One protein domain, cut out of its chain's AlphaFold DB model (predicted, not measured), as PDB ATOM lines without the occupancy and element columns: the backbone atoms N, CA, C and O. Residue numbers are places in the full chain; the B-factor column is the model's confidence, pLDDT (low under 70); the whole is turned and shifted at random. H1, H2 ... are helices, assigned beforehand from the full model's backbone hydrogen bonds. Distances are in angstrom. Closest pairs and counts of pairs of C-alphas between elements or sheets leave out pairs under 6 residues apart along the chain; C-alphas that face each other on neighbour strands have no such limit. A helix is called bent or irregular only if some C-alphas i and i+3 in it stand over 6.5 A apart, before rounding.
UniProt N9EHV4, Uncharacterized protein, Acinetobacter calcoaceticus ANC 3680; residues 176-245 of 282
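This is residues 176 to 245 of the 282 residues of an uncharacterized protein of Acinetobacter calcoaceticus ANC 3680 (UniProt N9EHV4). Three helices at steep angles form a triangle, after a lead-in stretch, residues 176 to 185, that has no named element. The kinked H2 makes one long side, H1 is the short helix, and H3, after a tight link from H2, slants back past residues 209 to 213 of H2 and packs on H1 with its residues 232 to 236. The printed part has 70 residues, with three named helices in the order H1, H2, H3 and no named strand, and its class is all helix. It is compact, with a radius of gyration of the C-alphas of 11.7 A, and elongated, spanning 31 by 20 by 20 A.

H1, residues 186 to 195, is close to but not clearly touching H2, residues 203 to 222; their closest C-alphas, of Leu 186 and Gln 203, are 6.9 A apart. Their lines are about perpendicular, at 89 degrees. H2 is irregular, with C-alphas 216 and 219 7.7 A apart, and has a kink of 64 degrees near residue 216. H3, residues 228 to 243, touches H1 with residues 232 to 236 alone, the same way at a steep tilt of 62 degrees; the closest C-alphas, of Leu 193 and Val 236, are 6.2 A apart. H2 and H3 only just touch, with 3 pairs of C-alphas within 8 A, through residues 209 to 213 of H2 and 235 to 239 of H3. Their closest C-alphas, of Ile 213 and Phe 235, are 7.2 A apart. They run opposite ways at a steep tilt of 58 degrees, the line of H2 being a rough one. In H1 and H3 every O i to N i+4 pair is within hydrogen-bond range; in H2, 13 of 16 are.

H1 begins at C-alpha 186, (14.746, 10.245, 0.214). H2, from C-alpha 203 at (15.559, 10.288, -6.670), is 24.2 A long. H3 is 22.2 A long and ends at C-alpha 243, (32.301, 7.488, -5.867).

The C-alphas farthest apart, of Val 178 and Gly 197, are 34.0 A apart. The printed part has no cut; the link from H1 to H2 is short and that from H2 to H3 tight. The mean pLDDT of the printed part is 79.5, and residues 176 to 180 and 243 to 245 are under 70.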
ATOM      1  N   ASP A 176       7.627  -4.902  -3.707       50.09
ATOM      2  CA  ASP A 176       8.739  -4.655  -2.782       50.09
ATOM      3  C   ASP A 176       8.540  -5.224  -1.365       50.09
ATOM      4  O   ASP A 176       9.510  -5.659  -0.733       50.09
ATOM      5  N   ALA A 177       7.300  -5.287  -0.870       52.28
ATOM      6  CA  ALA A 177       6.973  -5.878   0.428       52.28
ATOM      7  C   ALA A 177       7.087  -7.414   0.407       52.28
ATOM      8  O   ALA A 177       7.444  -8.023   1.420       52.28
ATOM      9  N   VAL A 178       6.896  -8.042  -0.761       50.72
ATOM     10  CA  VAL A 178       7.162  -9.476  -0.969       50.72
ATOM     11  C   VAL A 178       8.670  -9.744  -1.034       50.72
ATOM     12  O   VAL A 178       9.142 -10.774  -0.549       50.72
ATOM     13  N   LEU A 179       9.452  -8.797  -1.562       57.22
ATOM     14  CA  LEU A 179      10.898  -8.944  -1.754       57.22
ATOM     15  C   LEU A 179      11.754  -8.512  -0.546       57.22
ATOM     16  O   LEU A 179      12.977  -8.671  -0.594       57.22
ATOM     17  N   LYS A 180      11.146  -8.037   0.558       68.12
ATOM     18  CA  LYS A 180      11.846  -7.524   1.761       68.12
ATOM     19  C   LYS A 180      13.021  -6.603   1.382       68.12
ATOM     20  O   LYS A 180      14.119  -6.731   1.928       68.12
ATOM     21  N   LEU A 181      12.814  -5.731   0.397       76.19
ATOM     22  CA  LEU A 181      13.846  -4.809  -0.072       76.19
ATOM     23  C   LEU A 181      13.939  -3.612   0.870       76.19
ATOM     24  O   LEU A 181      12.965  -3.232   1.520       76.19
ATOM     25  N   TRP A 182      15.123  -3.013   0.956       83.69
ATOM     26  CA  TRP A 182      15.285  -1.782   1.712       83.69
ATOM     27  C   TRP A 182      14.873  -0.592   0.843       83.69
ATOM     28  O   TRP A 182      15.489  -0.312  -0.188       83.69
ATOM     29  N   THR A 183      13.819   0.100   1.273       81.62
ATOM     30  CA  THR A 183      13.249   1.280   0.612       81.62
ATOM     31  C   THR A 183      13.420   2.506   1.517       81.62
ATOM     32  O   THR A 183      12.559   2.777   2.362       81.62
ATOM     33  N   PRO A 184      14.543   3.239   1.422       82.44
ATOM     34  CA  PRO A 184      14.759   4.408   2.261       82.44
ATOM     35  C   PRO A 184      13.882   5.586   1.844       82.44
ATOM     36  O   PRO A 184      13.603   5.805   0.668       82.44
ATOM     37  N   ASN A 185      13.534   6.421   2.821       85.56
ATOM     38  CA  ASN A 185      12.964   7.735   2.550       85.56
ATOM     39  C   ASN A 185      14.065   8.673   2.008       85.56
ATOM     40  O   ASN A 185      15.140   8.779   2.612       85.56
ATOM     41  N   LEU A 186      13.788   9.368   0.897       82.38
ATOM     42  CA  LEU A 186      14.746  10.245   0.214       82.38
ATOM     43  C   LEU A 186      15.281  11.368   1.116       82.38
ATOM     44  O   LEU A 186      16.481  11.644   1.100       82.38
ATOM     45  N   ASP A 187      14.425  11.995   1.926       82.50
ATOM     46  CA  ASP A 187      14.816  13.078   2.838       82.50
ATOM     47  C   ASP A 187      15.759  12.563   3.927       82.50
ATOM     48  O   ASP A 187      16.794  13.172   4.216       82.50
ATOM     49  N   SER A 188      15.436  11.398   4.495       82.69
ATOM     50  CA  SER A 188      16.292  10.724   5.474       82.69
ATOM     51  C   SER A 188      17.646  10.371   4.863       82.69
ATOM     52  O   SER A 188      18.688  10.684   5.442       82.69
ATOM     53  N   LEU A 189      17.655   9.770   3.672       87.06
ATOM     54  CA  LEU A 189      18.872   9.373   2.966       87.06
ATOM     55  C   LEU A 189      19.752  10.583   2.629       87.06
ATOM     56  O   LEU A 189      20.952  10.569   2.908       87.06
ATOM     57  N   ASN A 190      19.158  11.665   2.125       86.06
ATOM     58  CA  ASN A 190      19.871  12.907   1.849       86.06
ATOM     59  C   ASN A 190      20.453  13.540   3.118       86.06
ATOM     60  O   ASN A 190      21.582  14.034   3.090       86.06
ATOM     61  N   ALA A 191      19.759  13.461   4.257       86.31
ATOM     62  CA  ALA A 191      20.310  13.905   5.534       86.31
ATOM     63  C   ALA A 191      21.547  13.083   5.956       86.31
ATOM     64  O   ALA A 191      22.513  13.643   6.481       86.31
ATOM     65  N   TRP A 192      21.558  11.768   5.708       84.94
ATOM     66  CA  TRP A 192      22.724  10.908   5.958       84.94
ATOM     67  C   TRP A 192      23.894  11.208   5.013       84.94
ATOM     68  O   TRP A 192      25.040  11.281   5.468       84.94
ATOM     69  N   LEU A 193      23.618  11.444   3.727       86.31
ATOM     70  CA  LEU A 193      24.627  11.853   2.745       86.31
ATOM     71  C   LEU A 193      25.284  13.180   3.145       86.31
ATOM     72  O   LEU A 193      26.510  13.233   3.266       86.31
ATOM     73  N   GLN A 194      24.485  14.198   3.475       83.81
ATOM     74  CA  GLN A 194      24.972  15.518   3.887       83.81
ATOM     75  C   GLN A 194      25.821  15.462   5.159       83.81
ATOM     76  O   GLN A 194      26.909  16.034   5.200       83.81
ATOM     77  N   ARG A 195      25.384  14.708   6.178       77.69
ATOM     78  CA  ARG A 195      26.177  14.475   7.402       77.69
ATOM     79  C   ARG A 195      27.534  13.844   7.118       77.69
ATOM     80  O   ARG A 195      28.468  14.008   7.894       77.69
ATOM     81  N   SER A 196      27.636  13.098   6.024       78.88
ATOM     82  CA  SER A 196      28.855  12.414   5.618       78.88
ATOM     83  C   SER A 196      29.728  13.226   4.650       78.88
ATOM     84  O   SER A 196      30.784  12.726   4.254       78.88
ATOM     85  N   GLY A 197      29.318  14.451   4.299       79.75
ATOM     86  CA  GLY A 197      30.018  15.330   3.359       79.75
ATOM     87  C   GLY A 197      29.769  15.003   1.884       79.75
ATOM     88  O   GLY A 197      30.561  15.404   1.040       79.75
ATOM     89  N   ILE A 198      28.708  14.252   1.569       79.31
ATOM     90  CA  ILE A 198      28.302  13.923   0.196       79.31
ATOM     91  C   ILE A 198      27.163  14.862  -0.206       79.31
ATOM     92  O   ILE A 198      26.264  15.140   0.592       79.31
ATOM     93  N   THR A 199      27.203  15.364  -1.439       80.69
ATOM     94  CA  THR A 199      26.132  16.181  -2.014       80.69
ATOM     95  C   THR A 199      24.803  15.430  -2.007       80.69
ATOM     96  O   THR A 199      24.765  14.211  -2.171       80.69
ATOM     97  N   LYS A 200      23.700  16.166  -1.821       81.38
ATOM     98  CA  LYS A 200      22.349  15.608  -1.960       81.38
ATOM     99  C   LYS A 200      22.194  14.950  -3.333       81.38
ATOM    100  O   LYS A 200      22.700  15.478  -4.322       81.38
ATOM    101  N   MET A 201      21.495  13.829  -3.363       78.19
ATOM    102  CA  MET A 201      21.285  13.013  -4.549       78.19
ATOM    103  C   MET A 201      19.816  13.114  -4.975       78.19
ATOM    104  O   MET A 201      18.924  13.283  -4.136       78.19
ATOM    105  N   THR A 202      19.569  13.082  -6.281       81.69
ATOM    106  CA  THR A 202      18.211  13.074  -6.848       81.69
ATOM    107  C   THR A 202      17.591  11.679  -6.747       81.69
ATOM    108  O   THR A 202      18.311  10.690  -6.631       81.69
ATOM    109  N   GLN A 203      16.257  11.576  -6.797       73.94
ATOM    110  CA  GLN A 203      15.559  10.288  -6.670       73.94
ATOM    111  C   GLN A 203      16.054   9.261  -7.703       73.94
ATOM    112  O   GLN A 203      16.406   8.152  -7.332       73.94
ATOM    113  N   SER A 204      16.211   9.666  -8.968       75.56
ATOM    114  CA  SER A 204      16.699   8.797 -10.049       75.56
ATOM    115  C   SER A 204      18.106   8.251  -9.808       75.56
ATOM    116  O   SER A 204      18.424   7.122 -10.170       75.56
ATOM    117  N   GLU A 205      18.970   9.061  -9.203       80.19
ATOM    118  CA  GLU A 205      20.320   8.637  -8.856       80.19
ATOM    119  C   GLU A 205      20.296   7.654  -7.681       80.19
ATOM    120  O   GLU A 205      20.997   6.643  -7.714       80.19
ATOM    121  N   VAL A 206      19.469   7.922  -6.664       81.25
ATOM    122  CA  VAL A 206      19.277   7.030  -5.514       81.25
ATOM    123  C   VAL A 206      18.720   5.682  -5.964       81.25
ATOM    124  O   VAL A 206      19.271   4.661  -5.567       81.25
ATOM    125  N   ASP A 207      17.709   5.665  -6.830       79.00
ATOM    126  CA  ASP A 207      17.082   4.439  -7.337       79.00
ATOM    127  C   ASP A 207      18.096   3.527  -8.046       79.00
ATOM    128  O   ASP A 207      18.110   2.313  -7.830       79.00
ATOM    129  N   GLY A 208      19.026   4.113  -8.811       81.25
ATOM    130  CA  GLY A 208      20.123   3.370  -9.437       81.25
ATOM    131  C   GLY A 208      21.038   2.684  -8.416       81.25
ATOM    132  O   GLY A 208      21.377   1.509  -8.563       81.25
ATOM    133  N   TRP A 209      21.400   3.381  -7.336       84.69
ATOM    134  CA  TRP A 209      22.194   2.792  -6.251       84.69
ATOM    135  C   TRP A 209      21.406   1.793  -5.406       84.69
ATOM    136  O   TRP A 209      21.994   0.844  -4.878       84.69
ATOM    137  N   LEU A 210      20.095   1.995  -5.268       84.19
ATOM    138  CA  LEU A 210      19.224   1.101  -4.518       84.19
ATOM    139  C   LEU A 210      19.145  -0.278  -5.156       84.19
ATOM    140  O   LEU A 210      19.180  -1.269  -4.431       84.19
ATOM    141  N   LEU A 211      19.131  -0.366  -6.486       83.00
ATOM    142  CA  LEU A 211      19.145  -1.652  -7.181       83.00
ATOM    143  C   LEU A 211      20.401  -2.472  -6.836       83.00
ATOM    144  O   LEU A 211      20.316  -3.654  -6.497       83.00
ATOM    145  N   GLU A 212      21.569  -1.828  -6.848       83.81
ATOM    146  CA  GLU A 212      22.847  -2.476  -6.536       83.81
ATOM    147  C   GLU A 212      22.939  -2.890  -5.063       83.81
ATOM    148  O   GLU A 212      23.330  -4.016  -4.735       83.81
ATOM    149  N   ILE A 213      22.577  -1.981  -4.154       83.44
ATOM    150  CA  ILE A 213      22.727  -2.221  -2.720       83.44
ATOM    151  C   ILE A 213      21.699  -3.228  -2.205       83.44
ATOM    152  O   ILE A 213      22.042  -4.062  -1.364       83.44
ATOM    153  N   ASN A 214      20.472  -3.204  -2.733       84.62
ATOM    154  CA  ASN A 214      19.451  -4.180  -2.385       84.62
ATOM    155  C   ASN A 214      19.834  -5.565  -2.898       84.62
ATOM    156  O   ASN A 214      19.682  -6.529  -2.152       84.62
ATOM    157  N   GLY A 215      20.444  -5.678  -4.083       82.44
ATOM    158  CA  GLY A 215      21.038  -6.938  -4.537       82.44
ATOM    159  C   GLY A 215      22.068  -7.486  -3.543       82.44
ATOM    160  O   GLY A 215      21.987  -8.646  -3.135       82.44
ATOM    161  N   TYR A 216      22.989  -6.637  -3.077       84.56
ATOM    162  CA  TYR A 216      24.070  -7.043  -2.172       84.56
ATOM    163  C   TYR A 216      23.608  -7.368  -0.740       84.56
ATOM    164  O   TYR A 216      24.136  -8.288  -0.109       84.56
ATOM    165  N   TYR A 217      22.650  -6.616  -0.195       84.19
ATOM    166  CA  TYR A 217      22.201  -6.770   1.194       84.19
ATOM    167  C   TYR A 217      20.902  -7.569   1.355       84.19
ATOM    168  O   TYR A 217      20.569  -7.887   2.498       84.19
ATOM    169  N   SER A 218      20.216  -7.956   0.271       81.56
ATOM    170  CA  SER A 218      18.934  -8.689   0.295       81.56
ATOM    171  C   SER A 218      18.916  -9.835   1.307       81.56
ATOM    172  O   SER A 218      18.087  -9.854   2.211       81.56
ATOM    173  N   THR A 219      19.883 -10.747   1.233       77.94
ATOM    174  CA  THR A 219      19.981 -11.921   2.118       77.94
ATOM    175  C   THR A 219      20.095 -11.547   3.596       77.94
ATOM    176  O   THR A 219      19.491 -12.184   4.458       77.94
ATOM    177  N   LYS A 220      20.833 -10.477   3.907       78.38
ATOM    178  CA  LYS A 220      21.033 -10.013   5.285       78.38
ATOM    179  C   LYS A 220      19.828  -9.243   5.816       78.38
ATOM    180  O   LYS A 220      19.552  -9.320   7.012       78.38
ATOM    181  N   ILE A 221      19.117  -8.536   4.938       79.38
ATOM    182  CA  ILE A 221      17.847  -7.875   5.254       79.38
ATOM    183  C   ILE A 221      16.779  -8.940   5.531       79.38
ATOM    184  O   ILE A 221      16.126  -8.898   6.569       79.38
ATOM    185  N   GLN A 222      16.660  -9.956   4.668       71.88
ATOM    186  CA  GLN A 222      15.702 -11.054   4.832       71.88
ATOM    187  C   GLN A 222      15.908 -11.838   6.130       71.88
ATOM    188  O   GLN A 222      14.929 -12.239   6.764       71.88
ATOM    189  N   ALA A 223      17.168 -12.026   6.523       75.62
ATOM    190  CA  ALA A 223      17.545 -12.699   7.757       75.62
ATOM    191  C   ALA A 223      17.415 -11.811   9.014       75.62
ATOM    192  O   ALA A 223      17.608 -12.302  10.123       75.62
ATOM    193  N   GLY A 224      17.092 -10.518   8.870       76.56
ATOM    194  CA  GLY A 224      16.954  -9.584   9.993       76.56
ATOM    195  C   GLY A 224      18.277  -9.233  10.684       76.56
ATOM    196  O   GLY A 224      18.269  -8.747  11.812       76.56
ATOM    197  N   LEU A 225      19.419  -9.479  10.030       79.25
ATOM    198  CA  LEU A 225      20.748  -9.179  10.577       79.25
ATOM    199  C   LEU A 225      21.130  -7.701  10.441       79.25
ATOM    200  O   LEU A 225      22.092  -7.265  11.074       79.25
ATOM    201  N   LEU A 226      20.431  -6.952   9.584       80.44
ATOM    202  CA  LEU A 226      20.674  -5.531   9.358       80.44
ATOM    203  C   LEU A 226      19.475  -4.689   9.785       80.44
ATOM    204  O   LEU A 226      18.352  -4.925   9.349       80.44
ATOM    205  N   THR A 227      19.743  -3.670  10.599       80.81
ATOM    206  CA  THR A 227      18.761  -2.642  10.954       80.81
ATOM    207  C   THR A 227      18.704  -1.541   9.897       80.81
ATOM    208  O   THR A 227      19.664  -1.308   9.160       80.81
ATOM    209  N   ASP A 228      17.595  -0.807   9.855       79.44
ATOM    210  CA  ASP A 228      17.384   0.296   8.911       79.44
ATOM    211  C   ASP A 228      18.495   1.368   9.004       79.44
ATOM    212  O   ASP A 228      19.115   1.751   8.015       79.44
ATOM    213  N   THR A 229      18.892   1.749  10.221       82.62
ATOM    214  CA  THR A 229      20.023   2.666  10.463       82.62
ATOM    215  C   THR A 229      21.359   2.122   9.939       82.62
ATOM    216  O   THR A 229      22.192   2.875   9.415       82.62
ATOM    217  N   GLN A 230      21.589   0.811  10.070       86.38
ATOM    218  CA  GLN A 230      22.775   0.169   9.504       86.38
ATOM    219  C   GLN A 230      22.729   0.192   7.979       86.38
ATOM    220  O   GLN A 230      23.775   0.403   7.369       86.38
ATOM    221  N   MET A 231      21.550   0.056   7.368       89.06
ATOM    222  CA  MET A 231      21.382   0.202   5.925       89.06
ATOM    223  C   MET A 231      21.704   1.619   5.444       89.06
ATOM    224  O   MET A 231      22.507   1.744   4.525       89.06
ATOM    225  N   TYR A 232      21.243   2.686   6.113       88.62
ATOM    226  CA  TYR A 232      21.661   4.061   5.772       88.62
ATOM    227  C   TYR A 232      23.180   4.248   5.876       88.62
ATOM    228  O   TYR A 232      23.815   4.837   5.001       88.62
ATOM    229  N   THR A 233      23.795   3.709   6.930       86.31
ATOM    230  CA  THR A 233      25.251   3.796   7.118       86.31
ATOM    231  C   THR A 233      26.008   3.002   6.050       86.31
ATOM    232  O   THR A 233      27.032   3.459   5.537       86.31
ATOM    233  N   ASN A 234      25.519   1.811   5.707       89.38
ATOM    234  CA  ASN A 234      26.090   0.967   4.665       89.38
ATOM    235  C   ASN A 234      25.923   1.598   3.287       89.38
ATOM    236  O   ASN A 234      26.872   1.566   2.515       89.38
ATOM    237  N   PHE A 235      24.788   2.244   3.018       89.00
ATOM    238  CA  PHE A 235      24.552   3.022   1.809       89.00
ATOM    239  C   PHE A 235      25.554   4.159   1.682       89.00
ATOM    240  O   PHE A 235      26.277   4.225   0.697       89.00
ATOM    241  N   VAL A 236      25.721   4.982   2.719       87.62
ATOM    242  CA  VAL A 236      26.737   6.044   2.714       87.62
ATOM    243  C   VAL A 236      28.139   5.476   2.458       87.62
ATOM    244  O   VAL A 236      28.889   6.027   1.653       87.62
ATOM    245  N   LYS A 237      28.511   4.358   3.096       89.12
ATOM    246  CA  LYS A 237      29.802   3.687   2.850       89.12
ATOM    247  C   LYS A 237      29.919   3.164   1.416       89.12
ATOM    248  O   LYS A 237      30.992   3.283   0.824       89.12
ATOM    249  N   TRP A 238      28.843   2.604   0.868       89.50
ATOM    250  CA  TRP A 238      28.762   2.118  -0.507       89.50
ATOM    251  C   TRP A 238      28.984   3.259  -1.490       89.50
ATOM    252  O   TRP A 238      29.866   3.165  -2.338       89.50
ATOM    253  N   ILE A 239      28.266   4.366  -1.312       84.94
ATOM    254  CA  ILE A 239      28.417   5.577  -2.113       84.94
ATOM    255  C   ILE A 239      29.845   6.104  -2.010       84.94
ATOM    256  O   ILE A 239      30.486   6.257  -3.039       84.94
ATOM    257  N   LYS A 240      30.413   6.288  -0.809       84.50
ATOM    258  CA  LYS A 240      31.804   6.767  -0.658       84.50
ATOM    259  C   LYS A 240      32.819   5.872  -1.360       84.50
ATOM    260  O   LYS A 240      33.727   6.373  -2.015       84.50
ATOM    261  N   ARG A 241      32.664   4.553  -1.235       83.75
ATOM    262  CA  ARG A 241      33.584   3.585  -1.842       83.75
ATOM    263  C   ARG A 241      33.472   3.558  -3.367       83.75
ATOM    264  O   ARG A 241      34.490   3.422  -4.046       83.75
ATOM    265  N   ASN A 242      32.258   3.709  -3.892       75.38
ATOM    266  CA  ASN A 242      31.987   3.658  -5.325       75.38
ATOM    267  C   ASN A 242      32.129   5.021  -6.029       75.38
ATOM    268  O   ASN A 242      32.439   5.049  -7.213       75.38
ATOM    269  N   PHE A 243      32.008   6.151  -5.326       68.19
ATOM    270  CA  PHE A 243      32.301   7.488  -5.867       68.19
ATOM    271  C   PHE A 243      33.790   7.676  -6.167       68.19
ATOM    272  O   PHE A 243      34.138   8.312  -7.153       68.19
ATOM    273  N   SER A 244      34.690   7.110  -5.352       57.81
ATOM    274  CA  SER A 244      36.135   7.180  -5.621       57.81
ATOM    275  C   SER A 244      36.582   6.289  -6.785       57.81
ATOM    276  O   SER A 244      37.637   6.528  -7.364       57.81
ATOM    277  N   SER A 245      35.803   5.257  -7.120       55.28
ATOM    278  CA  SER A 245      36.104   4.304  -8.198       55.28
ATOM    279  C   SER A 245      35.354   4.611  -9.499       55.28
ATOM    280  O   SER A 245      35.859   4.301 -10.577       55.28
TER     281      SER A 245